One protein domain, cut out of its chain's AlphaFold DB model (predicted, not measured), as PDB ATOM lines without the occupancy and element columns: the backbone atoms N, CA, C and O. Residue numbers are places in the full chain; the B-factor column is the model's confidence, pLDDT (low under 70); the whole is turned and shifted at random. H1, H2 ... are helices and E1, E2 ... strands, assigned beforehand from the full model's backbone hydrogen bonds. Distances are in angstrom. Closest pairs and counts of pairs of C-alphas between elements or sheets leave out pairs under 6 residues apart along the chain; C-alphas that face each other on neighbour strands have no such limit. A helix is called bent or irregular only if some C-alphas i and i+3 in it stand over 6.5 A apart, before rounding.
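What this domain is: This is residues 209 to 371 of the 408 residues of the protein "DNA polymerase II subunit 2" of Hericium alpestre (UniProt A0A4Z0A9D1). A small twisted wall of four parallel strands, E1 to E4, stands in the middle, with helices H2, H3, H4 and H5 gathered on one side of it. On the other side lies the small hairpin E5 and E6, and beyond it H1 is set far off at one end of the longest axis. The 163 printed residues run H1 E1 H2 E2 H3 H4 E3 H5 E4 E5 E6, five named helices and six named strands; the sheet order is E1, E2, E3, E4, and E5 and E6 are antiparallel. The class is mixed, helices and strands; the whole is compact, with a radius of gyration of the C-alphas of 17.0 A and spans of 56 by 38 by 31 A.

Where its parts are: The sheet holds E1 (residues 233 to 236, 10.1 A), E2 (266 to 270, 12.7 A), E3 (311 to 315, 12.9 A) and E4 (347 to 349, 6.8 A). The helices are H1 (214 to 227, 19.7 A), from C-alpha 214 at (-41.648, -52.361, 1.969), H2 (244 to 259, 22.9 A), H3 (283 to 301, 27.2 A), H4 (304 to 309, 8.5 A) and H5 (334 to 343, 14.0 A). H5 is irregular: C-alphas 336 and 339 are 7.9 A apart. E5 is 354 to 358, 13.4 A; E6 is 361 to 365, 12.9 A, and ends at C-alpha 365 (-38.936, -50.722, 25.277).

How they stand to each other: Three right-handed strand-helix-strand units, parallel neighbour strands joined through helices, make the sheet: E1, H2, E2; E2, H3 H4, E3; E3, H5, E4. N 234 and O 266 are 2.9 A apart, N 267 and O 311 2.8 A, and N 348 and O 312 2.8 A, each within hydrogen-bond range. H5 only grazes the sheet, with residues 334 to 341. It touches H3 at a shallow tilt of 19 degrees, the same way; the closest C-alphas, of Ala 297 and Leu 340, are 4.8 A apart. H2 and H3 only just touch, with 3 pairs of C-alphas within 8 A, through residues 247 to 251 and 296 to 299 alone; the closest C-alphas, of Leu 247 and Leu 296, are 7.0 A apart. In the hairpin E5 and E6, N 356 and O 363 are 2.8 A apart, within hydrogen-bond range. H1 touches no helix and is apart from E5 and E6. Every O i to N i+4 pair is within hydrogen-bond range in H1, H2, H3 and H4; in H5, 4 of 6 are.

The domain as a whole: The C-alphas farthest apart, of Glu 215 and Asn 282, are 55.8 A apart. The printed part has no cut. The long links are E2 to H3, 12 residues, and E3 to H5, 18 residues. Mean pLDDT of the printed part is 93.1; residues 279 to 281 are under 70.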
ATOM      1  N   GLN A 209     -44.329 -41.024  12.415       91.19
ATOM      2  CA  GLN A 209     -43.029 -40.615  11.852       91.19
ATOM      3  C   GLN A 209     -42.942 -40.895  10.343       91.19
ATOM      4  O   GLN A 209     -41.856 -41.109   9.804       91.19
ATOM      5  N   GLY A 210     -44.093 -40.976   9.676       85.00
ATOM      6  CA  GLY A 210     -44.210 -41.377   8.282       85.00
ATOM      7  C   GLY A 210     -44.172 -42.896   8.102       85.00
ATOM      8  O   GLY A 210     -43.362 -43.612   8.708       85.00
ATOM      9  N   ALA A 211     -45.055 -43.382   7.230       81.31
ATOM     10  CA  ALA A 211     -45.020 -44.750   6.739       81.31
ATOM     11  C   ALA A 211     -43.909 -44.891   5.688       81.31
ATOM     12  O   ALA A 211     -43.789 -44.056   4.794       81.31
ATOM     13  N   THR A 212     -43.103 -45.943   5.800       82.88
ATOM     14  CA  THR A 212     -42.158 -46.361   4.756       82.88
ATOM     15  C   THR A 212     -42.823 -47.391   3.853       82.88
ATOM     16  O   THR A 212     -43.777 -48.055   4.266       82.88
ATOM     17  N   THR A 213     -42.348 -47.547   2.618       83.88
ATOM     18  CA  THR A 213     -42.770 -48.669   1.767       83.88
ATOM     19  C   THR A 213     -41.938 -49.920   2.086       83.88
ATOM     20  O   THR A 213     -40.812 -49.791   2.577       83.88
ATOM     21  N   PRO A 214     -42.451 -51.142   1.847       83.25
ATOM     22  CA  PRO A 214     -41.648 -52.361   1.969       83.25
ATOM     23  C   PRO A 214     -40.367 -52.327   1.120       83.25
ATOM     24  O   PRO A 214     -39.327 -52.834   1.537       83.25
ATOM     25  N   GLU A 215     -40.422 -51.693  -0.051       83.62
ATOM     26  CA  GLU A 215     -39.278 -51.520  -0.943       83.62
ATOM     27  C   GLU A 215     -38.208 -50.609  -0.331       83.62
ATOM     28  O   GLU A 215     -37.014 -50.886  -0.462       83.62
ATOM     29  N   ASP A 216     -38.614 -49.537   0.353       84.25
ATOM     30  CA  ASP A 216     -37.683 -48.656   1.062       84.25
ATOM     31  C   ASP A 216     -37.058 -49.367   2.264       84.25
ATOM     32  O   ASP A 216     -35.844 -49.298   2.458       84.25
ATOM     33  N   ASP A 217     -37.855 -50.122   3.025       85.19
ATOM     34  CA  ASP A 217     -37.372 -50.911   4.162       85.19
ATOM     35  C   ASP A 217     -36.304 -51.935   3.731       85.19
ATOM     36  O   ASP A 217     -35.279 -52.095   4.404       85.19
ATOM     37  N   ALA A 218     -36.503 -52.600   2.585       86.31
ATOM     38  CA  ALA A 218     -35.546 -53.555   2.027       86.31
ATOM     39  C   ALA A 218     -34.219 -52.883   1.641       86.31
ATOM     40  O   ALA A 218     -33.144 -53.392   1.969       86.31
ATOM     41  N   LYS A 219     -34.280 -51.703   1.009       85.94
ATOM     42  CA  LYS A 219     -33.083 -50.913   0.672       85.94
ATOM     43  C   LYS A 219     -32.338 -50.462   1.925       85.94
ATOM     44  O   LYS A 219     -31.119 -50.606   1.993       85.94
ATOM     45  N   TYR A 220     -33.056 -49.946   2.926       86.62
ATOM     46  CA  TYR A 220     -32.443 -49.537   4.188       86.62
ATOM     47  C   TYR A 220     -31.791 -50.713   4.907       86.62
ATOM     48  O   TYR A 220     -30.715 -50.548   5.463       86.62
ATOM     49  N   THR A 221     -32.395 -51.901   4.866       85.81
ATOM     50  CA  THR A 221     -31.828 -53.095   5.506       85.81
ATOM     51  C   THR A 221     -30.447 -53.437   4.947       85.81
ATOM     52  O   THR A 221     -29.520 -53.649   5.726       85.81
ATOM     53  N   ILE A 222     -30.291 -53.418   3.619       85.25
ATOM     54  CA  ILE A 222     -28.999 -53.649   2.957       85.25
ATOM     55  C   ILE A 222     -27.996 -52.563   3.361       85.25
ATOM     56  O   ILE A 222     -26.913 -52.873   3.853       85.25
ATOM     57  N   ARG A 223     -28.385 -51.286   3.265       83.06
ATOM     58  CA  ARG A 223     -27.488 -50.170   3.604       83.06
ATOM     59  C   ARG A 223     -27.083 -50.137   5.075       83.06
ATOM     60  O   ARG A 223     -25.964 -49.760   5.379       83.06
ATOM     61  N   ILE A 224     -27.940 -50.561   6.003       85.56
ATOM     62  CA  ILE A 224     -27.565 -50.679   7.422       85.56
ATOM     63  C   ILE A 224     -26.466 -51.723   7.613       85.56
ATOM     64  O   ILE A 224     -25.547 -51.497   8.396       85.56
ATOM     65  N   GLN A 225     -26.550 -52.847   6.901       84.00
ATOM     66  CA  GLN A 225     -25.542 -53.902   6.982       84.00
ATOM     67  C   GLN A 225     -24.213 -53.481   6.346       84.00
ATOM     68  O   GLN A 225     -23.163 -53.808   6.889       84.00
ATOM     69  N   GLU A 226     -24.250 -52.749   5.233       86.19
ATOM     70  CA  GLU A 226     -23.048 -52.322   4.504       86.19
ATOM     71  C   GLU A 226     -22.394 -51.073   5.119       86.19
ATOM     72  O   GLU A 226     -21.200 -51.082   5.418       86.19
ATOM     73  N   ASP A 227     -23.178 -50.018   5.357       85.44
ATOM     74  CA  ASP A 227     -22.680 -48.691   5.744       85.44
ATOM     75  C   ASP A 227     -22.566 -48.529   7.275       85.44
ATOM     76  O   ASP A 227     -21.789 -47.705   7.765       85.44
ATOM     77  N   PHE A 228     -23.343 -49.295   8.056       85.75
ATOM     78  CA  PHE A 228     -23.559 -49.041   9.488       85.75
ATOM     79  C   PHE A 228     -23.369 -50.261  10.400       85.75
ATOM     80  O   PHE A 228     -23.841 -50.247  11.539       85.75
ATOM     81  N   ALA A 229     -22.616 -51.280   9.970       81.44
ATOM     82  CA  ALA A 229     -22.347 -52.489  10.763       81.44
ATOM     83  C   ALA A 229     -21.739 -52.216  12.158       81.44
ATOM     84  O   ALA A 229     -21.881 -53.026  13.071       81.44
ATOM     85  N   GLY A 230     -21.067 -51.073  12.339       85.50
ATOM     86  CA  GLY A 230     -20.489 -50.649  13.619       85.50
ATOM     87  C   GLY A 230     -21.456 -49.936  14.576       85.50
ATOM     88  O   GLY A 230     -21.054 -49.589  15.687       85.50
ATOM     89  N   ILE A 231     -22.709 -49.679  14.181       91.19
ATOM     90  CA  ILE A 231     -23.695 -49.007  15.039       91.19
ATOM     91  C   ILE A 231     -24.254 -49.991  16.066       91.19
ATOM     92  O   ILE A 231     -24.837 -51.011  15.721       91.19
ATOM     93  N   ASN A 232     -24.128 -49.635  17.345       92.94
ATOM     94  CA  ASN A 232     -24.532 -50.488  18.458       92.94
ATOM     95  C   ASN A 232     -25.432 -49.750  19.442       92.94
ATOM     96  O   ASN A 232     -25.205 -48.572  19.744       92.94
ATOM     97  N   PHE A 233     -26.461 -50.443  19.935       97.00
ATOM     98  CA  PHE A 233     -27.400 -49.940  20.937       97.00
ATOM     99  C   PHE A 233     -27.248 -50.759  22.218       97.00
ATOM    100  O   PHE A 233     -27.282 -51.988  22.175       97.00
ATOM    101  N   PHE A 234     -27.079 -50.094  23.357       98.12
ATOM    102  CA  PHE A 234     -26.956 -50.751  24.658       98.12
ATOM    103  C   PHE A 234     -28.262 -50.619  25.433       98.12
ATOM    104  O   PHE A 234     -28.857 -49.544  25.465       98.12
ATOM    105  N   PHE A 235     -28.681 -51.697  26.093       98.44
ATOM    106  CA  PHE A 235     -29.888 -51.732  26.911       98.44
ATOM    107  C   PHE A 235     -29.526 -52.214  28.309       98.44
ATOM    108  O   PHE A 235     -29.059 -53.336  28.487       98.44
ATOM    109  N   LEU A 236     -29.740 -51.354  29.296       98.38
ATOM    110  CA  LEU A 236     -29.535 -51.653  30.703       98.38
ATOM    111  C   LEU A 236     -30.871 -51.515  31.430       98.38
ATOM    112  O   LEU A 236     -31.673 -50.641  31.106       98.38
ATOM    113  N   SER A 237     -31.114 -52.382  32.406       97.25
ATOM    114  CA  SER A 237     -32.311 -52.368  33.249       97.25
ATOM    115  C   SER A 237     -31.906 -52.415  34.709       97.25
ATOM    116  O   SER A 237     -30.856 -52.968  35.028       97.25
ATOM    117  N   ASP A 238     -32.747 -51.849  35.576       96.19
ATOM    118  CA  ASP A 238     -32.488 -51.744  37.013       96.19
ATOM    119  C   ASP A 238     -31.168 -51.021  37.316       96.19
ATOM    120  O   ASP A 238     -30.313 -51.480  38.074       96.19
ATOM    121  N   VAL A 239     -31.013 -49.849  36.695       97.75
ATOM    122  CA  VAL A 239     -29.866 -48.955  36.886       97.75
ATOM    123  C   VAL A 239     -29.982 -48.239  38.240       97.75
ATOM    124  O   VAL A 239     -30.253 -47.045  38.311       97.75
ATOM    125  N   TRP A 240     -29.797 -48.981  39.334       97.06
ATOM    126  CA  TRP A 240     -29.922 -48.492  40.712       97.06
ATOM    127  C   TRP A 240     -28.831 -47.480  41.072       97.06
ATOM    128  O   TRP A 240     -27.709 -47.853  41.417       97.06
ATOM    129  N   LEU A 241     -29.156 -46.191  41.018       96.75
ATOM    130  CA  LEU A 241     -28.226 -45.083  41.256       96.75
ATOM    131  C   LEU A 241     -27.859 -44.913  42.737       96.75
ATOM    132  O   LEU A 241     -26.866 -44.265  43.055       96.75
ATOM    133  N   ASP A 242     -28.629 -45.516  43.643       93.88
ATOM    134  CA  ASP A 242     -28.326 -45.590  45.073       93.88
ATOM    135  C   ASP A 242     -27.285 -46.669  45.414       93.88
ATOM    136  O   ASP A 242     -26.744 -46.672  46.523       93.88
ATOM    137  N   HIS A 243     -26.978 -47.572  44.477       94.94
ATOM    138  CA  HIS A 243     -25.960 -48.597  44.660       94.94
ATOM    139  C   HIS A 243     -24.616 -48.146  44.056       94.94
ATOM    140  O   HIS A 243     -24.531 -47.899  42.850       94.94
ATOM    141  N   PRO A 244     -23.525 -48.077  44.845       91.31
ATOM    142  CA  PRO A 244     -22.257 -47.512  44.379       91.31
ATOM    143  C   PRO A 244     -21.630 -48.309  43.225       91.31
ATOM    144  O   PRO A 244     -20.936 -47.735  42.386       91.31
ATOM    145  N   ASP A 245     -21.879 -49.621  43.146       96.25
ATOM    146  CA  ASP A 245     -21.381 -50.446  42.037       96.25
ATOM    147  C   ASP A 245     -22.016 -50.121  40.688       96.25
ATOM    148  O   ASP A 245     -21.378 -50.358  39.669       96.25
ATOM    149  N   THR A 246     -23.219 -49.545  40.655       97.31
ATOM    150  CA  THR A 246     -23.901 -49.223  39.396       97.31
ATOM    151  C   THR A 246     -23.129 -48.161  38.624       97.31
ATOM    152  O   THR A 246     -22.766 -48.376  37.469       97.31
ATOM    153  N   LEU A 247     -22.802 -47.035  39.268       97.50
ATOM    154  CA  LEU A 247     -22.033 -45.964  38.630       97.50
ATOM    155  C   LEU A 247     -20.597 -46.405  38.321       97.50
ATOM    156  O   LEU A 247     -20.073 -46.069  37.263       97.50
ATOM    157  N   ARG A 248     -19.977 -47.220  39.191       97.81
ATOM    158  CA  ARG A 248     -18.668 -47.833  38.896       97.81
ATOM    159  C   ARG A 248     -18.725 -48.739  37.665       97.81
ATOM    160  O   ARG A 248     -17.812 -48.709  36.847       97.81
ATOM    161  N   GLY A 249     -19.771 -49.552  37.542       98.19
ATOM    162  CA  GLY A 249     -19.995 -50.437  36.402       98.19
ATOM    163  C   GLY A 249     -20.212 -49.656  35.110       98.19
ATOM    164  O   GLY A 249     -19.582 -49.970  34.107       98.19
ATOM    165  N   LEU A 250     -21.026 -48.597  35.150       98.19
ATOM    166  CA  LEU A 250     -21.220 -47.693  34.014       98.19
ATOM    167  C   LEU A 250     -19.911 -47.015  33.588       98.19
ATOM    168  O   LEU A 250     -19.614 -46.992  32.399       98.19
ATOM    169  N   GLY A 251     -19.103 -46.541  34.543       98.06
ATOM    170  CA  GLY A 251     -17.773 -45.995  34.258       98.06
ATOM    171  C   GLY A 251     -16.885 -46.999  33.520       98.06
ATOM    172  O   GLY A 251     -16.370 -46.687  32.456       98.06
ATOM    173  N   LYS A 252     -16.824 -48.251  33.997       98.19
ATOM    174  CA  LYS A 252     -16.079 -49.325  33.316       98.19
ATOM    175  C   LYS A 252     -16.597 -49.625  31.909       98.19
ATOM    176  O   LYS A 252     -15.801 -49.937  31.030       98.19
ATOM    177  N   ILE A 253     -17.913 -49.559  31.692       98.00
ATOM    178  CA  ILE A 253     -18.496 -49.702  30.351       98.00
ATOM    179  C   ILE A 253     -18.007 -48.560  29.455       98.00
ATOM    180  O   ILE A 253     -17.576 -48.819  28.338       98.00
ATOM    181  N   PHE A 254     -18.022 -47.315  29.942       98.25
ATOM    182  CA  PHE A 254     -17.530 -46.162  29.183       98.25
ATOM    183  C   PHE A 254     -16.033 -46.254  28.884       98.25
ATOM    184  O   PHE A 254     -15.647 -46.030  27.738       98.25
ATOM    185  N   ASP A 255     -15.216 -46.643  29.864       98.12
ATOM    186  CA  ASP A 255     -13.779 -46.873  29.685       98.12
ATOM    187  C   ASP A 255     -13.544 -47.911  28.580       98.12
ATOM    188  O   ASP A 255     -12.857 -47.632  27.600       98.12
ATOM    189  N   ASN A 256     -14.209 -49.068  28.667       97.25
ATOM    190  CA  ASN A 256     -14.067 -50.141  27.684       97.25
ATOM    191  C   ASN A 256     -14.535 -49.722  26.279       97.25
ATOM    192  O   ASN A 256     -13.873 -50.036  25.289       97.25
ATOM    193  N   CYS A 257     -15.645 -48.986  26.182       96.62
ATOM    194  CA  CYS A 257     -16.126 -48.416  24.926       96.62
ATOM    195  C   CYS A 257     -15.082 -47.491  24.287       96.62
ATOM    196  O   CYS A 257     -14.882 -47.537  23.075       96.62
ATOM    197  N   ILE A 258     -14.411 -46.656  25.079       96.38
ATOM    198  CA  ILE A 258     -13.401 -45.719  24.575       96.38
ATOM    199  C   ILE A 258     -12.123 -46.459  24.181       96.38
ATOM    200  O   ILE A 258     -11.630 -46.261  23.072       96.38
ATOM    201  N   GLU A 259     -11.618 -47.336  25.048       96.94
ATOM    202  CA  GLU A 259     -10.400 -48.120  24.815       96.94
ATOM    203  C   GLU A 259     -10.488 -48.954  23.533       96.94
ATOM    204  O   GLU A 259      -9.525 -49.024  22.771       96.94
ATOM    205  N   ASN A 260     -11.659 -49.532  23.251       94.56
ATOM    206  CA  ASN A 260     -11.886 -50.374  22.073       94.56
ATOM    207  C   ASN A 260     -12.491 -49.614  20.881       94.56
ATOM    208  O   ASN A 260     -12.863 -50.239  19.891       94.56
ATOM    209  N   SER A 261     -12.611 -48.279  20.955       91.81
ATOM    210  CA  SER A 261     -13.266 -47.454  19.922       91.81
ATOM    211  C   SER A 261     -14.675 -47.952  19.540       91.81
ATOM    212  O   SER A 261     -15.106 -47.855  18.393       91.81
ATOM    213  N   PHE A 262     -15.400 -48.478  20.525       92.38
ATOM    214  CA  PHE A 262     -16.712 -49.104  20.411       92.38
ATOM    215  C   PHE A 262     -17.775 -48.245  21.109       92.38
ATOM    216  O   PHE A 262     -18.316 -48.595  22.160       92.38
ATOM    217  N   ILE A 263     -18.038 -47.062  20.550       95.44
ATOM    218  CA  ILE A 263     -18.969 -46.089  21.134       95.44
ATOM    219  C   ILE A 263     -20.407 -46.412  20.699       95.44
ATOM    220  O   ILE A 263     -20.700 -46.358  19.502       95.44
ATOM    221  N   PRO A 264     -21.335 -46.716  21.628       96.81
ATOM    222  CA  PRO A 264     -22.712 -47.009  21.261       96.81
ATOM    223  C   PRO A 264     -23.406 -45.751  20.734       96.81
ATOM    224  O   PRO A 264     -23.265 -44.659  21.287       96.81
ATOM    225  N   LYS A 265     -24.219 -45.904  19.690       97.25
ATOM    226  CA  LYS A 265     -25.036 -44.810  19.146       97.25
ATOM    227  C   LYS A 265     -26.180 -44.455  20.094       97.25
ATOM    228  O   LYS A 265     -26.519 -43.283  20.234       97.25
ATOM    229  N   VAL A 266     -26.744 -45.458  20.768       98.56
ATOM    230  CA  VAL A 266     -27.833 -45.303  21.739       98.56
ATOM    231  C   VAL A 266     -27.530 -46.126  22.985       98.56
ATOM    232  O   VAL A 266     -27.125 -47.281  22.885       98.56
ATOM    233  N   MET A 267     -27.768 -45.554  24.158       98.62
ATOM    234  CA  MET A 267     -27.758 -46.253  25.436       98.62
ATOM    235  C   MET A 267     -29.084 -46.021  26.155       98.62
ATOM    236  O   MET A 267     -29.408 -44.908  26.572       98.62
ATOM    237  N   VAL A 268     -29.862 -47.087  26.292       98.81
ATOM    238  CA  VAL A 268     -31.142 -47.097  26.991       98.81
ATOM    239  C   VAL A 268     -30.911 -47.533  28.429       98.81
ATOM    240  O   VAL A 268     -30.478 -48.654  28.689       98.81
ATOM    241  N   LEU A 269     -31.228 -46.645  29.362       98.69
ATOM    242  CA  LEU A 269     -31.189 -46.884  30.795       98.69
ATOM    243  C   LEU A 269     -32.630 -47.026  31.283       98.69
ATOM    244  O   LEU A 269     -33.363 -46.043  31.409       98.69
ATOM    245  N   CYS A 270     -33.055 -48.261  31.515       98.31
ATOM    246  CA  CYS A 270     -34.346 -48.555  32.113       98.31
ATOM    247  C   CYS A 270     -34.228 -48.564  33.635       98.31
ATOM    248  O   CYS A 270     -33.280 -49.111  34.205       98.31
ATOM    249  N   GLY A 271     -35.245 -48.007  34.284       95.56
ATOM    250  CA  GLY A 271     -35.415 -48.119  35.719       95.56
ATOM    251  C   GLY A 271     -35.593 -49.575  36.190       95.56
ATOM    252  O   GLY A 271     -35.610 -50.512  35.398       95.56
ATOM    253  N   ASN A 272     -35.749 -49.818  37.485       95.69
ATOM    254  CA  ASN A 272     -35.856 -48.778  38.511       95.69
ATOM    255  C   ASN A 272     -34.520 -48.053  38.723       95.69
ATOM    256  O   ASN A 272     -33.471 -48.686  38.650       95.69
ATOM    257  N   PHE A 273     -34.546 -46.742  38.983       96.50
ATOM    258  CA  PHE A 273     -33.324 -45.972  39.264       96.50
ATOM    259  C   PHE A 273     -32.923 -45.992  40.739       96.50
ATOM    260  O   PHE A 273     -31.872 -45.472  41.105       96.50
ATOM    261  N   THR A 274     -33.726 -46.635  41.586       93.38
ATOM    262  CA  THR A 274     -33.364 -46.974  42.961       93.38
ATOM    263  C   THR A 274     -33.714 -48.407  43.294       93.38
ATOM    264  O   THR A 274     -34.715 -48.946  42.817       93.38
ATOM    265  N   SER A 275     -32.913 -49.008  44.171       90.12
ATOM    266  CA  SER A 275     -33.116 -50.379  44.653       90.12
ATOM    267  C   SER A 275     -34.406 -50.558  45.467       90.12
ATOM    268  O   SER A 275     -34.905 -51.672  45.634       90.12
ATOM    269  N   ARG A 276     -34.962 -49.459  45.991       85.38
ATOM    270  CA  ARG A 276     -36.203 -49.422  46.775       85.38
ATOM    271  C   ARG A 276     -37.137 -48.342  46.242       85.38
ATOM    272  O   ARG A 276     -36.685 -47.311  45.748       85.38
ATOM    273  N   GLY A 277     -38.443 -48.570  46.366       79.50
ATOM    274  CA  GLY A 277     -39.456 -47.607  45.938       79.50
ATOM    275  C   GLY A 277     -39.496 -46.367  46.830       79.50
ATOM    276  O   GLY A 277     -39.552 -46.481  48.053       79.50
ATOM    277  N   ILE A 278     -39.506 -45.186  46.208       75.12
ATOM    278  CA  ILE A 278     -39.455 -43.885  46.904       75.12
ATOM    279  C   ILE A 278     -40.856 -43.304  47.138       75.12
ATOM    280  O   ILE A 278     -41.018 -42.364  47.908       75.12
ATOM    281  N   ALA A 279     -41.901 -43.875  46.530       67.62
ATOM    282  CA  ALA A 279     -43.266 -43.347  46.614       67.62
ATOM    283  C   ALA A 279     -43.826 -43.243  48.053       67.62
ATOM    284  O   ALA A 279     -44.762 -42.483  48.280       67.62
ATOM    285  N   GLN A 280     -43.254 -43.973  49.019       65.56
ATOM    286  CA  GLN A 280     -43.557 -43.847  50.457       65.56
ATOM    287  C   GLN A 280     -42.330 -43.466  51.307       65.56
ATOM    288  O   GLN A 280     -42.332 -43.634  52.526       65.56
ATOM    289  N   GLY A 281     -41.262 -42.992  50.663       68.00
ATOM    290  CA  GLY A 281     -40.014 -42.601  51.308       68.00
ATOM    291  C   GLY A 281     -40.118 -41.273  52.057       68.00
ATOM    292  O   GLY A 281     -41.028 -40.471  51.847       68.00
ATOM    293  N   ASN A 282     -39.158 -41.031  52.946       79.94
ATOM    294  CA  ASN A 282     -39.025 -39.754  53.643       79.94
ATOM    295  C   ASN A 282     -38.248 -38.734  52.779       79.94
ATOM    296  O   ASN A 282     -37.738 -39.053  51.706       79.94
ATOM    297  N   SER A 283     -38.116 -37.492  53.253       85.50
ATOM    298  CA  SER A 283     -37.395 -36.430  52.530       85.50
ATOM    299  C   SER A 283     -35.948 -36.789  52.159       85.50
ATOM    300  O   SER A 283     -35.443 -36.308  51.146       85.50
ATOM    301  N   ARG A 284     -35.283 -37.663  52.929       86.69
ATOM    302  CA  ARG A 284     -33.922 -38.131  52.629       86.69
ATOM    303  C   ARG A 284     -33.893 -39.081  51.437       86.69
ATOM    304  O   ARG A 284     -32.941 -39.032  50.670       86.69
ATOM    305  N   ASP A 285     -34.922 -39.907  51.255       87.81
ATOM    306  CA  ASP A 285     -35.003 -40.834  50.119       87.81
ATOM    307  C   ASP A 285     -35.179 -40.068  48.798       87.81
ATOM    308  O   ASP A 285     -34.543 -40.392  47.798       87.81
ATOM    309  N   ILE A 286     -35.964 -38.985  48.820       90.25
ATOM    310  CA  ILE A 286     -36.116 -38.069  47.678       90.25
ATOM    311  C   ILE A 286     -34.798 -37.340  47.373       90.25
ATOM    312  O   ILE A 286     -34.422 -37.230  46.208       90.25
ATOM    313  N   SER A 287     -34.074 -36.875  48.402       91.06
ATOM    314  CA  SER A 287     -32.752 -36.248  48.225       91.06
ATOM    315  C   SER A 287     -31.763 -37.210  47.573       91.06
ATOM    316  O   SER A 287     -31.139 -36.867  46.576       91.06
ATOM    317  N   ARG A 288     -31.691 -38.454  48.060       91.31
ATOM    318  CA  ARG A 288     -30.822 -39.492  47.483       91.31
ATOM    319  C   ARG A 288     -31.171 -39.815  46.035       91.31
ATOM    320  O   ARG A 288     -30.273 -40.064  45.238       91.31
ATOM    321  N   TYR A 289     -32.457 -39.794  45.684       93.44
ATOM    322  CA  TYR A 289     -32.890 -39.977  44.299       93.44
ATOM    323  C   TYR A 289     -32.346 -38.881  43.380       93.44
ATOM    324  O   TYR A 289     -31.791 -39.178  42.323       93.44
ATOM    325  N   GLN A 290     -32.460 -37.621  43.810       94.62
ATOM    326  CA  GLN A 290     -31.880 -36.480  43.101       94.62
ATOM    327  C   GLN A 290     -30.354 -36.604  43.003       94.62
ATOM    328  O   GLN A 290     -29.800 -36.462  41.918       94.62
ATOM    329  N   GLU A 291     -29.685 -36.895  44.121       95.06
ATOM    330  CA  GLU A 291     -28.229 -37.064  44.190       95.06
ATOM    331  C   GLU A 291     -27.737 -38.159  43.232       95.06
ATOM    332  O   GLU A 291     -26.704 -37.987  42.588       95.06
ATOM    333  N   GLY A 292     -28.493 -39.250  43.072       96.62
ATOM    334  CA  GLY A 292     -28.187 -40.317  42.119       96.62
ATOM    335  C   GLY A 292     -28.190 -39.847  40.661       96.62
ATOM    336  O   GLY A 292     -27.253 -40.140  39.917       96.62
ATOM    337  N   PHE A 293     -29.202 -39.078  40.243       97.56
ATOM    338  CA  PHE A 293     -29.237 -38.504  38.889       97.56
ATOM    339  C   PHE A 293     -28.170 -37.436  38.676       97.56
ATOM    340  O   PHE A 293     -27.598 -37.349  37.589       97.56
ATOM    341  N   ASP A 294     -27.881 -36.645  39.705       97.56
ATOM    342  CA  ASP A 294     -26.812 -35.657  39.675       97.56
ATOM    343  C   ASP A 294     -25.440 -36.328  39.492       97.56
ATOM    344  O   ASP A 294     -24.652 -35.894  38.648       97.56
ATOM    345  N   ALA A 295     -25.186 -37.423  40.214       97.94
ATOM    346  CA  ALA A 295     -23.978 -38.230  40.074       97.94
ATOM    347  C   ALA A 295     -23.892 -38.912  38.699       97.94
ATOM    348  O   ALA A 295     -22.817 -38.954  38.101       97.94
ATOM    349  N   LEU A 296     -25.016 -39.395  38.158       98.38
ATOM    350  CA  LEU A 296     -25.073 -39.927  36.795       98.38
ATOM    351  C   LEU A 296     -24.751 -38.847  35.750       98.38
ATOM    352  O   LEU A 296     -24.011 -39.114  34.805       98.38
ATOM    353  N   ALA A 297     -25.272 -37.627  35.919       98.12
ATOM    354  CA  ALA A 297     -24.966 -36.507  35.030       98.12
ATOM    355  C   ALA A 297     -23.477 -36.161  35.055       98.12
ATOM    356  O   ALA A 297     -22.878 -35.928  34.005       98.12
ATOM    357  N   ASP A 298     -22.887 -36.142  36.250       98.00
ATOM    358  CA  ASP A 298     -21.463 -35.895  36.432       98.00
ATOM    359  C   ASP A 298     -20.625 -36.987  35.761       98.00
ATOM    360  O   ASP A 298     -19.744 -36.648  34.970       98.00
ATOM    361  N   LEU A 299     -20.968 -38.263  35.978       98.38
ATOM    362  CA  LEU A 299     -20.308 -39.404  35.346       98.38
ATOM    363  C   LEU A 299     -20.382 -39.328  33.821       98.38
ATOM    364  O   LEU A 299     -19.355 -39.419  33.171       98.38
ATOM    365  N   ILE A 300     -21.560 -39.138  33.219       98.19
ATOM    366  CA  ILE A 300     -21.660 -39.065  31.753       98.19
ATOM    367  C   ILE A 300     -20.800 -37.903  31.239       98.19
ATOM    368  O   ILE A 300     -19.967 -38.096  30.355       98.19
ATOM    369  N   SER A 301     -20.923 -36.723  31.860       97.62
ATOM    370  CA  SER A 301     -20.194 -35.520  31.442       97.62
ATOM    371  C   SER A 301     -18.671 -35.622  31.572       97.62
ATOM    372  O   SER A 301     -17.962 -34.913  30.857       97.62
ATOM    373  N   SER A 302     -18.149 -36.511  32.429       98.12
ATOM    374  CA  SER A 302     -16.705 -36.759  32.526       98.12
ATOM    375  C   SER A 302     -16.145 -37.552  31.344       98.12
ATOM    376  O   SER A 302     -14.927 -37.639  31.210       98.12
ATOM    377  N   TYR A 303     -17.003 -38.081  30.462       98.19
ATOM    378  CA  TYR A 303     -16.627 -38.767  29.226       98.19
ATOM    379  C   TYR A 303     -17.119 -37.982  27.995       98.19
ATOM    380  O   TYR A 303     -18.185 -38.289  27.447       98.19
ATOM    381  N   PRO A 304     -16.359 -36.976  27.507       97.00
ATOM    382  CA  PRO A 304     -16.788 -36.125  26.395       97.00
ATOM    383  C   PRO A 304     -17.093 -36.898  25.108       97.00
ATOM    384  O   PRO A 304     -18.074 -36.591  24.433       97.00
ATOM    385  N   LEU A 305     -16.295 -37.930  24.795       96.62
ATOM    386  CA  LEU A 305     -16.477 -38.733  23.583       96.62
ATOM    387  C   LEU A 305     -17.823 -39.474  23.589       96.62
ATOM    388  O   LEU A 305     -18.530 -39.461  22.585       96.62
ATOM    389  N   ILE A 306     -18.208 -40.057  24.727       97.56
ATOM    390  CA  ILE A 306     -19.515 -40.702  24.908       97.56
ATOM    391  C   ILE A 306     -20.626 -39.644  24.870       97.56
ATOM    392  O   ILE A 306     -21.576 -39.765  24.102       97.56
ATOM    393  N   THR A 307     -20.478 -38.563  25.642       97.25
ATOM    394  CA  THR A 307     -21.487 -37.496  25.781       97.25
ATOM    395  C   THR A 307     -21.879 -36.857  24.445       97.25
ATOM    396  O   THR A 307     -23.037 -36.492  24.244       97.25
ATOM    397  N   GLN A 308     -20.925 -36.703  23.524       96.06
ATOM    398  CA  GLN A 308     -21.161 -36.079  22.218       96.06
ATOM    399  C   GLN A 308     -21.749 -37.049  21.182       96.06
ATOM    400  O   GLN A 308     -22.497 -36.627  20.293       96.06
ATOM    401  N   ASN A 309     -21.433 -38.343  21.274       96.00
ATOM    402  CA  ASN A 309     -21.742 -39.311  20.219       96.00
ATOM    403  C   ASN A 309     -22.916 -40.243  20.550       96.00
ATOM    404  O   ASN A 309     -23.610 -40.676  19.629       96.00
ATOM    405  N   THR A 310     -23.192 -40.491  21.831       98.25
ATOM    406  CA  THR A 310     -24.226 -41.424  22.297       98.25
ATOM    407  C   THR A 310     -25.520 -40.705  22.677       98.25
ATOM    408  O   THR A 310     -25.509 -39.703  23.390       98.25
ATOM    409  N   HIS A 311     -26.658 -41.252  22.245       98.69
ATOM    410  CA  HIS A 311     -27.982 -40.857  22.723       98.69
ATOM    411  C   HIS A 311     -28.330 -41.625  23.993       98.69
ATOM    412  O   HIS A 311     -28.382 -42.850  23.971       98.69
ATOM    413  N   PHE A 312     -28.616 -40.923  25.083       98.75
ATOM    414  CA  PHE A 312     -29.064 -41.540  26.329       98.75
ATOM    415  C   PHE A 312     -30.584 -41.506  26.411       98.75
ATOM    416  O   PHE A 312     -31.177 -40.435  26.320       98.75
ATOM    417  N   VAL A 313     -31.222 -42.657  26.612       98.75
ATOM    418  CA  VAL A 313     -32.680 -42.762  26.761       98.75
ATOM    419  C   VAL A 313     -32.996 -43.274  28.152       98.75
ATOM    420  O   VAL A 313     -32.639 -44.398  28.488       98.75
ATOM    421  N   LEU A 314     -33.670 -42.466  28.964       98.62
ATOM    422  CA  LEU A 314     -34.098 -42.866  30.299       98.62
ATOM    423  C   LEU A 314     -35.564 -43.289  30.260       98.62
ATOM    424  O   LEU A 314     -36.433 -42.484  29.914       98.62
ATOM    425  N   VAL A 315     -35.826 -44.539  30.644       98.44
ATOM    426  CA  VAL A 315     -37.168 -45.135  30.685       98.44
ATOM    427  C   VAL A 315     -37.536 -45.436  32.141       98.44
ATOM    428  O   VAL A 315     -36.827 -46.205  32.789       98.44
ATOM    429  N   PRO A 316     -38.622 -44.865  32.692       97.06
ATOM    430  CA  PRO A 316     -38.980 -45.056  34.095       97.06
ATOM    431  C   PRO A 316     -39.460 -46.486  34.366       97.06
ATOM    432  O   PRO A 316     -40.312 -47.016  33.651       97.06
ATOM    433  N   GLY A 317     -38.962 -47.091  35.439       95.06
ATOM    434  CA  GLY A 317     -39.447 -48.357  35.973       95.06
ATOM    435  C   GLY A 317     -40.709 -48.207  36.837       95.06
ATOM    436  O   GLY A 317     -41.189 -47.092  37.078       95.06
ATOM    437  N   PRO A 318     -41.286 -49.326  37.312       92.00
ATOM    438  CA  PRO A 318     -42.512 -49.332  38.111       92.00
ATOM    439  C   PRO A 318     -42.389 -48.628  39.476       92.00
ATOM    440  O   PRO A 318     -43.395 -48.113  39.978       92.00
ATOM    441  N   LEU A 319     -41.188 -48.554  40.057       90.56
ATOM    442  CA  LEU A 319     -40.929 -47.930  41.364       90.56
ATOM    443  C   LEU A 319     -40.440 -46.476  41.272       90.56
ATOM    444  O   LEU A 319     -40.317 -45.814  42.304       90.56
ATOM    445  N   ASP A 320     -40.181 -45.982  40.060       92.81
ATOM    446  CA  ASP A 320     -39.682 -44.628  39.833       92.81
ATOM    447  C   ASP A 320     -40.759 -43.553  39.990       92.81
ATOM    448  O   ASP A 320     -41.952 -43.781  39.760       92.81
ATOM    449  N   LEU A 321     -40.310 -42.342  40.328       90.12
ATOM    450  CA  LEU A 321     -41.169 -41.173  40.465       90.12
ATOM    451  C   LEU A 321     -41.471 -40.561  39.090       90.12
ATOM    452  O   LEU A 321     -40.663 -39.841  38.499       90.12
ATOM    453  N   ALA A 322     -42.681 -40.829  38.610       88.50
ATOM    454  CA  ALA A 322     -43.279 -40.207  37.436       88.50
ATOM    455  C   ALA A 322     -44.579 -39.483  37.819       88.50
ATOM    456  O   ALA A 322     -45.113 -39.665  38.912       88.50
ATOM    457  N   VAL A 323     -45.117 -38.678  36.896       87.31
ATOM    458  CA  VAL A 323     -46.391 -37.952  37.096       87.31
ATOM    459  C   VAL A 323     -47.557 -38.906  37.402       87.31
ATOM    460  O   VAL A 323     -48.492 -38.537  38.107       87.31
ATOM    461  N   ASN A 324     -47.517 -40.130  36.874       89.06
ATOM    462  CA  ASN A 324     -48.532 -41.154  37.086       89.06
ATOM    463  C   ASN A 324     -47.903 -42.513  37.431       89.06
ATOM    464  O   ASN A 324     -46.783 -42.815  37.030       89.06
ATOM    465  N   SER A 325     -48.662 -43.355  38.135       85.06
ATOM    466  CA  SER A 325     -48.255 -44.713  38.532       85.06
ATOM    467  C   SER A 325     -48.794 -45.824  37.617       85.06
ATOM    468  O   SER A 325     -48.383 -46.976  37.749       85.06
ATOM    469  N   ILE A 326     -49.679 -45.487  36.672       91.25
ATOM    470  CA  ILE A 326     -50.321 -46.415  35.724       91.25
ATOM    471  C   ILE A 326     -49.628 -46.422  34.356       91.25
ATOM    472  O   ILE A 326     -48.879 -45.501  34.033       91.25
ATOM    473  N   LEU A 327     -49.902 -47.440  33.536       93.50
ATOM    474  CA  LEU A 327     -49.436 -47.498  32.149       93.50
ATOM    475  C   LEU A 327     -50.418 -46.806  31.179       93.50
ATOM    476  O   LEU A 327     -51.629 -46.916  31.378       93.50
ATOM    477  N   PRO A 328     -49.918 -46.175  30.097       94.81
ATOM    478  CA  PRO A 328     -48.516 -45.811  29.883       94.81
ATOM    479  C   PRO A 328     -48.026 -44.832  30.959       94.81
ATOM    480  O   PRO A 328     -48.750 -43.923  31.367       94.81
ATOM    481  N   ARG A 329     -46.803 -45.029  31.445       94.94
ATOM    482  CA  ARG A 329     -46.185 -44.176  32.461       94.94
ATOM    483  C   ARG A 329     -45.491 -43.002  31.782       94.94
ATOM    484  O   ARG A 329     -44.763 -43.187  30.808       94.94
ATOM    485  N   ARG A 330     -45.730 -41.791  32.282       95.44
ATOM    486  CA  ARG A 330     -45.067 -40.554  31.845       95.44
ATOM    487  C   ARG A 330     -43.561 -40.631  32.127       95.44
ATOM    488  O   ARG A 330     -43.165 -41.379  33.018       95.44
ATOM    489  N   PRO A 331     -42.735 -39.844  31.422       96.56
ATOM    490  CA  PRO A 331     -41.318 -39.732  31.744       96.56
ATOM    491  C   PRO A 331     -41.059 -39.337  33.207       96.56
ATOM    492  O   PRO A 331     -41.941 -38.805  33.893       96.56
ATOM    493  N   LEU A 332     -39.823 -39.565  33.656       94.94
ATOM    494  CA  LEU A 332     -39.326 -39.111  34.958       94.94
ATOM    495  C   LEU A 332     -39.574 -37.610  35.163       94.94
ATOM    496  O   LEU A 332     -39.481 -36.819  34.216       94.94
ATOM    497  N   LEU A 333     -39.848 -37.207  36.407       93.06
ATOM    498  CA  LEU A 333     -40.099 -35.800  36.731       93.06
ATOM    499  C   LEU A 333     -38.904 -34.909  36.354       93.06
ATOM    500  O   LEU A 333     -37.735 -35.239  36.578       93.06
ATOM    501  N   SER A 334     -39.202 -33.743  35.778       93.12
ATOM    502  CA  SER A 334     -38.186 -32.802  35.292       93.12
ATOM    503  C   SER A 334     -37.319 -32.224  36.412       93.12
ATOM    504  O   SER A 334     -36.147 -31.941  36.173       93.12
ATOM    505  N   SER A 335     -37.854 -32.116  37.635       92.62
ATOM    506  CA  SER A 335     -37.113 -31.680  38.826       92.62
ATOM    507  C   SER A 335     -35.883 -32.552  39.083       92.62
ATOM    508  O   SER A 335     -34.788 -32.015  39.236       92.62
ATOM    509  N   PHE A 336     -36.042 -33.879  39.001       92.81
ATOM    510  CA  PHE A 336     -34.971 -34.857  39.234       92.81
ATOM    511  C   PHE A 336     -33.945 -34.941  38.111       92.81
ATOM    512  O   PHE A 336     -32.847 -35.443  38.299       92.81
ATOM    513  N   THR A 337     -34.286 -34.429  36.933       94.25
ATOM    514  CA  THR A 337     -33.522 -34.670  35.703       94.25
ATOM    515  C   THR A 337     -32.959 -33.392  35.083       94.25
ATOM    516  O   THR A 337     -32.431 -33.407  33.972       94.25
ATOM    517  N   SER A 338     -33.059 -32.270  35.795       94.88
ATOM    518  CA  SER A 338     -32.641 -30.944  35.332       94.88
ATOM    519  C   SER A 338     -31.142 -30.870  35.009       94.88
ATOM    520  O   SER A 338     -30.769 -30.398  33.936       94.88
ATOM    521  N   ARG A 339     -30.283 -31.404  35.886       96.06
ATOM    522  CA  ARG A 339     -28.822 -31.432  35.695       96.06
ATOM    523  C   ARG A 339     -28.386 -32.347  34.551       96.06
ATOM    524  O   ARG A 339     -27.457 -32.027  33.816       96.06
ATOM    525  N   LEU A 340     -29.089 -33.459  34.359       95.94
ATOM    526  CA  LEU A 340     -28.885 -34.346  33.216       95.94
ATOM    527  C   LEU A 340     -29.179 -33.627  31.891       95.94
ATOM    528  O   LEU A 340     -28.361 -33.681  30.978       95.94
ATOM    529  N   ARG A 341     -30.298 -32.893  31.809       96.12
ATOM    530  CA  ARG A 341     -30.652 -32.088  30.623       96.12
ATOM    531  C   ARG A 341     -29.627 -31.006  30.308       96.12
ATOM    532  O   ARG A 341     -29.414 -30.714  29.140       96.12
ATOM    533  N   SER A 342     -29.033 -30.387  31.327       96.62
ATOM    534  CA  SER A 342     -28.060 -29.314  31.105       96.62
ATOM    535  C   SER A 342     -26.685 -29.833  30.689       96.62
ATOM    536  O   SER A 342     -26.008 -29.172  29.907       96.62
ATOM    537  N   LYS A 343     -26.266 -31.001  31.194       97.00
ATOM    538  CA  LYS A 343     -24.929 -31.558  30.942       97.00
ATOM    539  C   LYS A 343     -24.844 -32.512  29.753       97.00
ATOM    540  O   LYS A 343     -23.774 -32.623  29.160       97.00
ATOM    541  N   VAL A 344     -25.926 -33.215  29.419       97.25
ATOM    542  CA  VAL A 344     -25.930 -34.256  28.383       97.25
ATOM    543  C   VAL A 344     -26.788 -33.784  27.206       97.25
ATOM    544  O   VAL A 344     -28.010 -33.768  27.323       97.25
ATOM    545  N   PRO A 345     -26.193 -33.402  26.060       95.94
ATOM    546  CA  PRO A 345     -26.936 -32.777  24.966       95.94
ATOM    547  C   PRO A 345     -27.910 -33.741  24.275       95.94
ATOM    548  O   PRO A 345     -28.973 -33.328  23.820       95.94
ATOM    549  N   LYS A 346     -27.568 -35.033  24.206       97.56
ATOM    550  CA  LYS A 346     -28.340 -36.072  23.506       97.56
ATOM    551  C   LYS A 346     -29.129 -36.957  24.472       97.56
ATOM    552  O   LYS A 346     -29.079 -38.180  24.380       97.56
ATOM    553  N   ILE A 347     -29.832 -36.348  25.424       98.25
ATOM    554  CA  ILE A 347     -30.625 -37.076  26.420       98.25
ATOM    555  C   ILE A 347     -32.127 -37.025  26.130       98.25
ATOM    556  O   ILE A 347     -32.699 -35.968  25.869       98.25
ATOM    557  N   HIS A 348     -32.774 -38.182  26.234       98.06
ATOM    558  CA  HIS A 348     -34.187 -38.403  25.954       98.06
ATOM    559  C   HIS A 348     -34.858 -38.975  27.199       98.06
ATOM    560  O   HIS A 348     -34.427 -39.993  27.740       98.06
ATOM    561  N   PHE A 349     -35.927 -38.330  27.657       97.88
ATOM    562  CA  PHE A 349     -36.729 -38.816  28.780       97.88
ATOM    563  C   PHE A 349     -38.003 -39.420  28.223       97.88
ATOM    564  O   PHE A 349     -38.913 -38.686  27.835       97.88
ATOM    565  N   ALA A 350     -38.033 -40.744  28.157       97.81
ATOM    566  CA  ALA A 350     -39.082 -41.479  27.483       97.81
ATOM    567  C   ALA A 350     -40.178 -41.945  28.454       97.81
ATOM    568  O   ALA A 350     -39.975 -42.054  29.664       97.81
ATOM    569  N   SER A 351     -41.368 -42.214  27.924       97.69
ATOM    570  CA  SER A 351     -42.437 -42.917  28.629       97.69
ATOM    571  C   SER A 351     -42.097 -44.396  28.813       97.69
ATOM    572  O   SER A 351     -41.186 -44.924  28.183       97.69
ATOM    573  N   ASN A 352     -42.871 -45.095  29.635       97.62
ATOM    574  CA  ASN A 352     -42.823 -46.551  29.709       97.62
ATOM    575  C   ASN A 352     -44.220 -47.133  29.410       97.62
ATOM    576  O   ASN A 352     -45.149 -46.891  30.187       97.62
ATOM    577  N   PRO A 353     -44.415 -47.863  28.297       98.00
ATOM    578  CA  PRO A 353     -43.424 -48.160  27.256       98.00
ATOM    579  C   PRO A 353     -43.051 -46.938  26.395       98.00
ATOM    580  O   PRO A 353     -43.736 -45.913  26.422       98.00
ATOM    581  N   CYS A 354     -42.003 -47.076  25.586       98.25
ATOM    582  CA  CYS A 354     -41.654 -46.175  24.481       98.25
ATOM    583  C   CYS A 354     -41.156 -46.973  23.270       98.25
ATOM    584  O   CYS A 354     -40.996 -48.196  23.342       98.25
ATOM    585  N   ARG A 355     -40.908 -46.292  22.146       98.25
ATOM    586  CA  ARG A 355     -40.360 -46.913  20.934       98.25
ATOM    587  C   ARG A 355     -39.141 -46.165  20.415       98.25
ATOM    588  O   ARG A 355     -39.083 -44.943  20.504       98.25
ATOM    589  N   ILE A 356     -38.205 -46.909  19.840       98.06
ATOM    590  CA  ILE A 356     -37.110 -46.372  19.037       98.06
ATOM    591  C   ILE A 356     -37.322 -46.853  17.607       98.06
ATOM    592  O   ILE A 356     -37.407 -48.057  17.371       98.06
ATOM    593  N   LYS A 357     -37.424 -45.918  16.662       95.31
ATOM    594  CA  LYS A 357     -37.402 -46.221  15.227       95.31
ATOM    595  C   LYS A 357     -36.000 -45.919  14.721       95.31
ATOM    596  O   LYS A 357     -35.539 -44.794  14.881       95.31
ATOM    597  N   PHE A 358     -35.332 -46.912  14.151       93.88
ATOM    598  CA  PHE A 358     -34.040 -46.747  13.496       93.88
ATOM    599  C   PHE A 358     -34.138 -47.291  12.074       93.88
ATOM    600  O   PHE A 358     -34.137 -48.504  11.868       93.88
ATOM    601  N   PHE A 359     -34.295 -46.392  11.100       91.38
ATOM    602  CA  PHE A 359     -34.711 -46.735   9.736       91.38
ATOM    603  C   PHE A 359     -36.008 -47.565   9.738       91.38
ATOM    604  O   PHE A 359     -37.034 -47.108  10.245       91.38
ATOM    605  N   ALA A 360     -35.960 -48.781   9.187       87.00
ATOM    606  CA  ALA A 360     -37.052 -49.739   9.201       87.00
ATOM    607  C   ALA A 360     -37.160 -50.484  10.543       87.00
ATOM    608  O   ALA A 360     -38.181 -51.098  10.822       87.00
ATOM    609  N   GLN A 361     -36.141 -50.476  11.404       90.44
ATOM    610  CA  GLN A 361     -36.191 -51.218  12.662       90.44
ATOM    611  C   GLN A 361     -37.066 -50.489  13.688       90.44
ATOM    612  O   GLN A 361     -36.942 -49.282  13.884       90.44
ATOM    613  N   GLU A 362     -37.937 -51.237  14.364       92.94
ATOM    614  CA  GLU A 362     -38.814 -50.720  15.414       92.94
ATOM    615  C   GLU A 362     -38.537 -51.495  16.698       92.94
ATOM    616  O   GLU A 362     -38.776 -52.701  16.768       92.94
ATOM    617  N   ILE A 363     -38.028 -50.805  17.712       97.31
ATOM    618  CA  ILE A 363     -37.661 -51.388  19.000       97.31
ATOM    619  C   ILE A 363     -38.641 -50.864  20.042       97.31
ATOM    620  O   ILE A 363     -38.713 -49.661  20.287       97.31
ATOM    621  N   VAL A 364     -39.402 -51.761  20.668       98.19
ATOM    622  CA  VAL A 364     -40.297 -51.418  21.780       98.19
ATOM    623  C   VAL A 364     -39.556 -51.644  23.088       98.19
ATOM    624  O   VAL A 364     -39.061 -52.739  23.341       98.19
ATOM    625  N   ILE A 365     -39.517 -50.623  23.939       98.44
ATOM    626  CA  ILE A 365     -38.936 -50.722  25.277       98.44
ATOM    627  C   ILE A 365     -40.073 -50.666  26.281       98.44
ATOM    628  O   ILE A 365     -40.861 -49.719  26.299       98.44
ATOM    629  N   PHE A 366     -40.155 -51.690  27.121       98.06
ATOM    630  CA  PHE A 366     -41.177 -51.800  28.145       98.06
ATOM    631  C   PHE A 366     -40.574 -52.389  29.417       98.06
ATOM    632  O   PHE A 366     -40.192 -53.557  29.454       98.06
ATOM    633  N   ARG A 367     -40.478 -51.564  30.463       96.12
ATOM    634  CA  ARG A 367     -39.896 -51.954  31.748       96.12
ATOM    635  C   ARG A 367     -40.993 -52.308  32.740       96.12
ATOM    636  O   ARG A 367     -41.671 -51.437  33.271       96.12
ATOM    637  N   GLU A 368     -41.133 -53.587  33.039       94.50
ATOM    638  CA  GLU A 368     -42.071 -54.086  34.043       94.50
ATOM    639  C   GLU A 368     -41.598 -55.451  34.540       94.50
ATOM    640  O   GLU A 368     -40.933 -56.174  33.799       94.50
ATOM    641  N   ASP A 369     -41.961 -55.837  35.762       91.88
ATOM    642  CA  ASP A 369     -41.695 -57.189  36.274       91.88
ATOM    643  C   ASP A 369     -42.724 -58.184  35.699       91.88
ATOM    644  O   ASP A 369     -43.466 -58.859  36.421       91.88
ATOM    645  N   MET A 370     -42.820 -58.223  34.364       90.56
ATOM    646  CA  MET A 370     -43.930 -58.838  33.633       90.56
ATOM    647  C   MET A 370     -44.027 -60.338  33.894       90.56
ATOM    648  O   MET A 370     -45.108 -60.824  34.207       90.56
ATOM    649  N   MET A 371     -42.902 -61.057  33.871       87.81
ATOM    650  CA  MET A 371     -42.877 -62.494  34.166       87.81
ATOM    651  C   MET A 371     -43.476 -62.793  35.543       87.81
ATOM    652  O   MET A 371     -44.394 -63.598  35.663       87.81
TER     653      MET A 371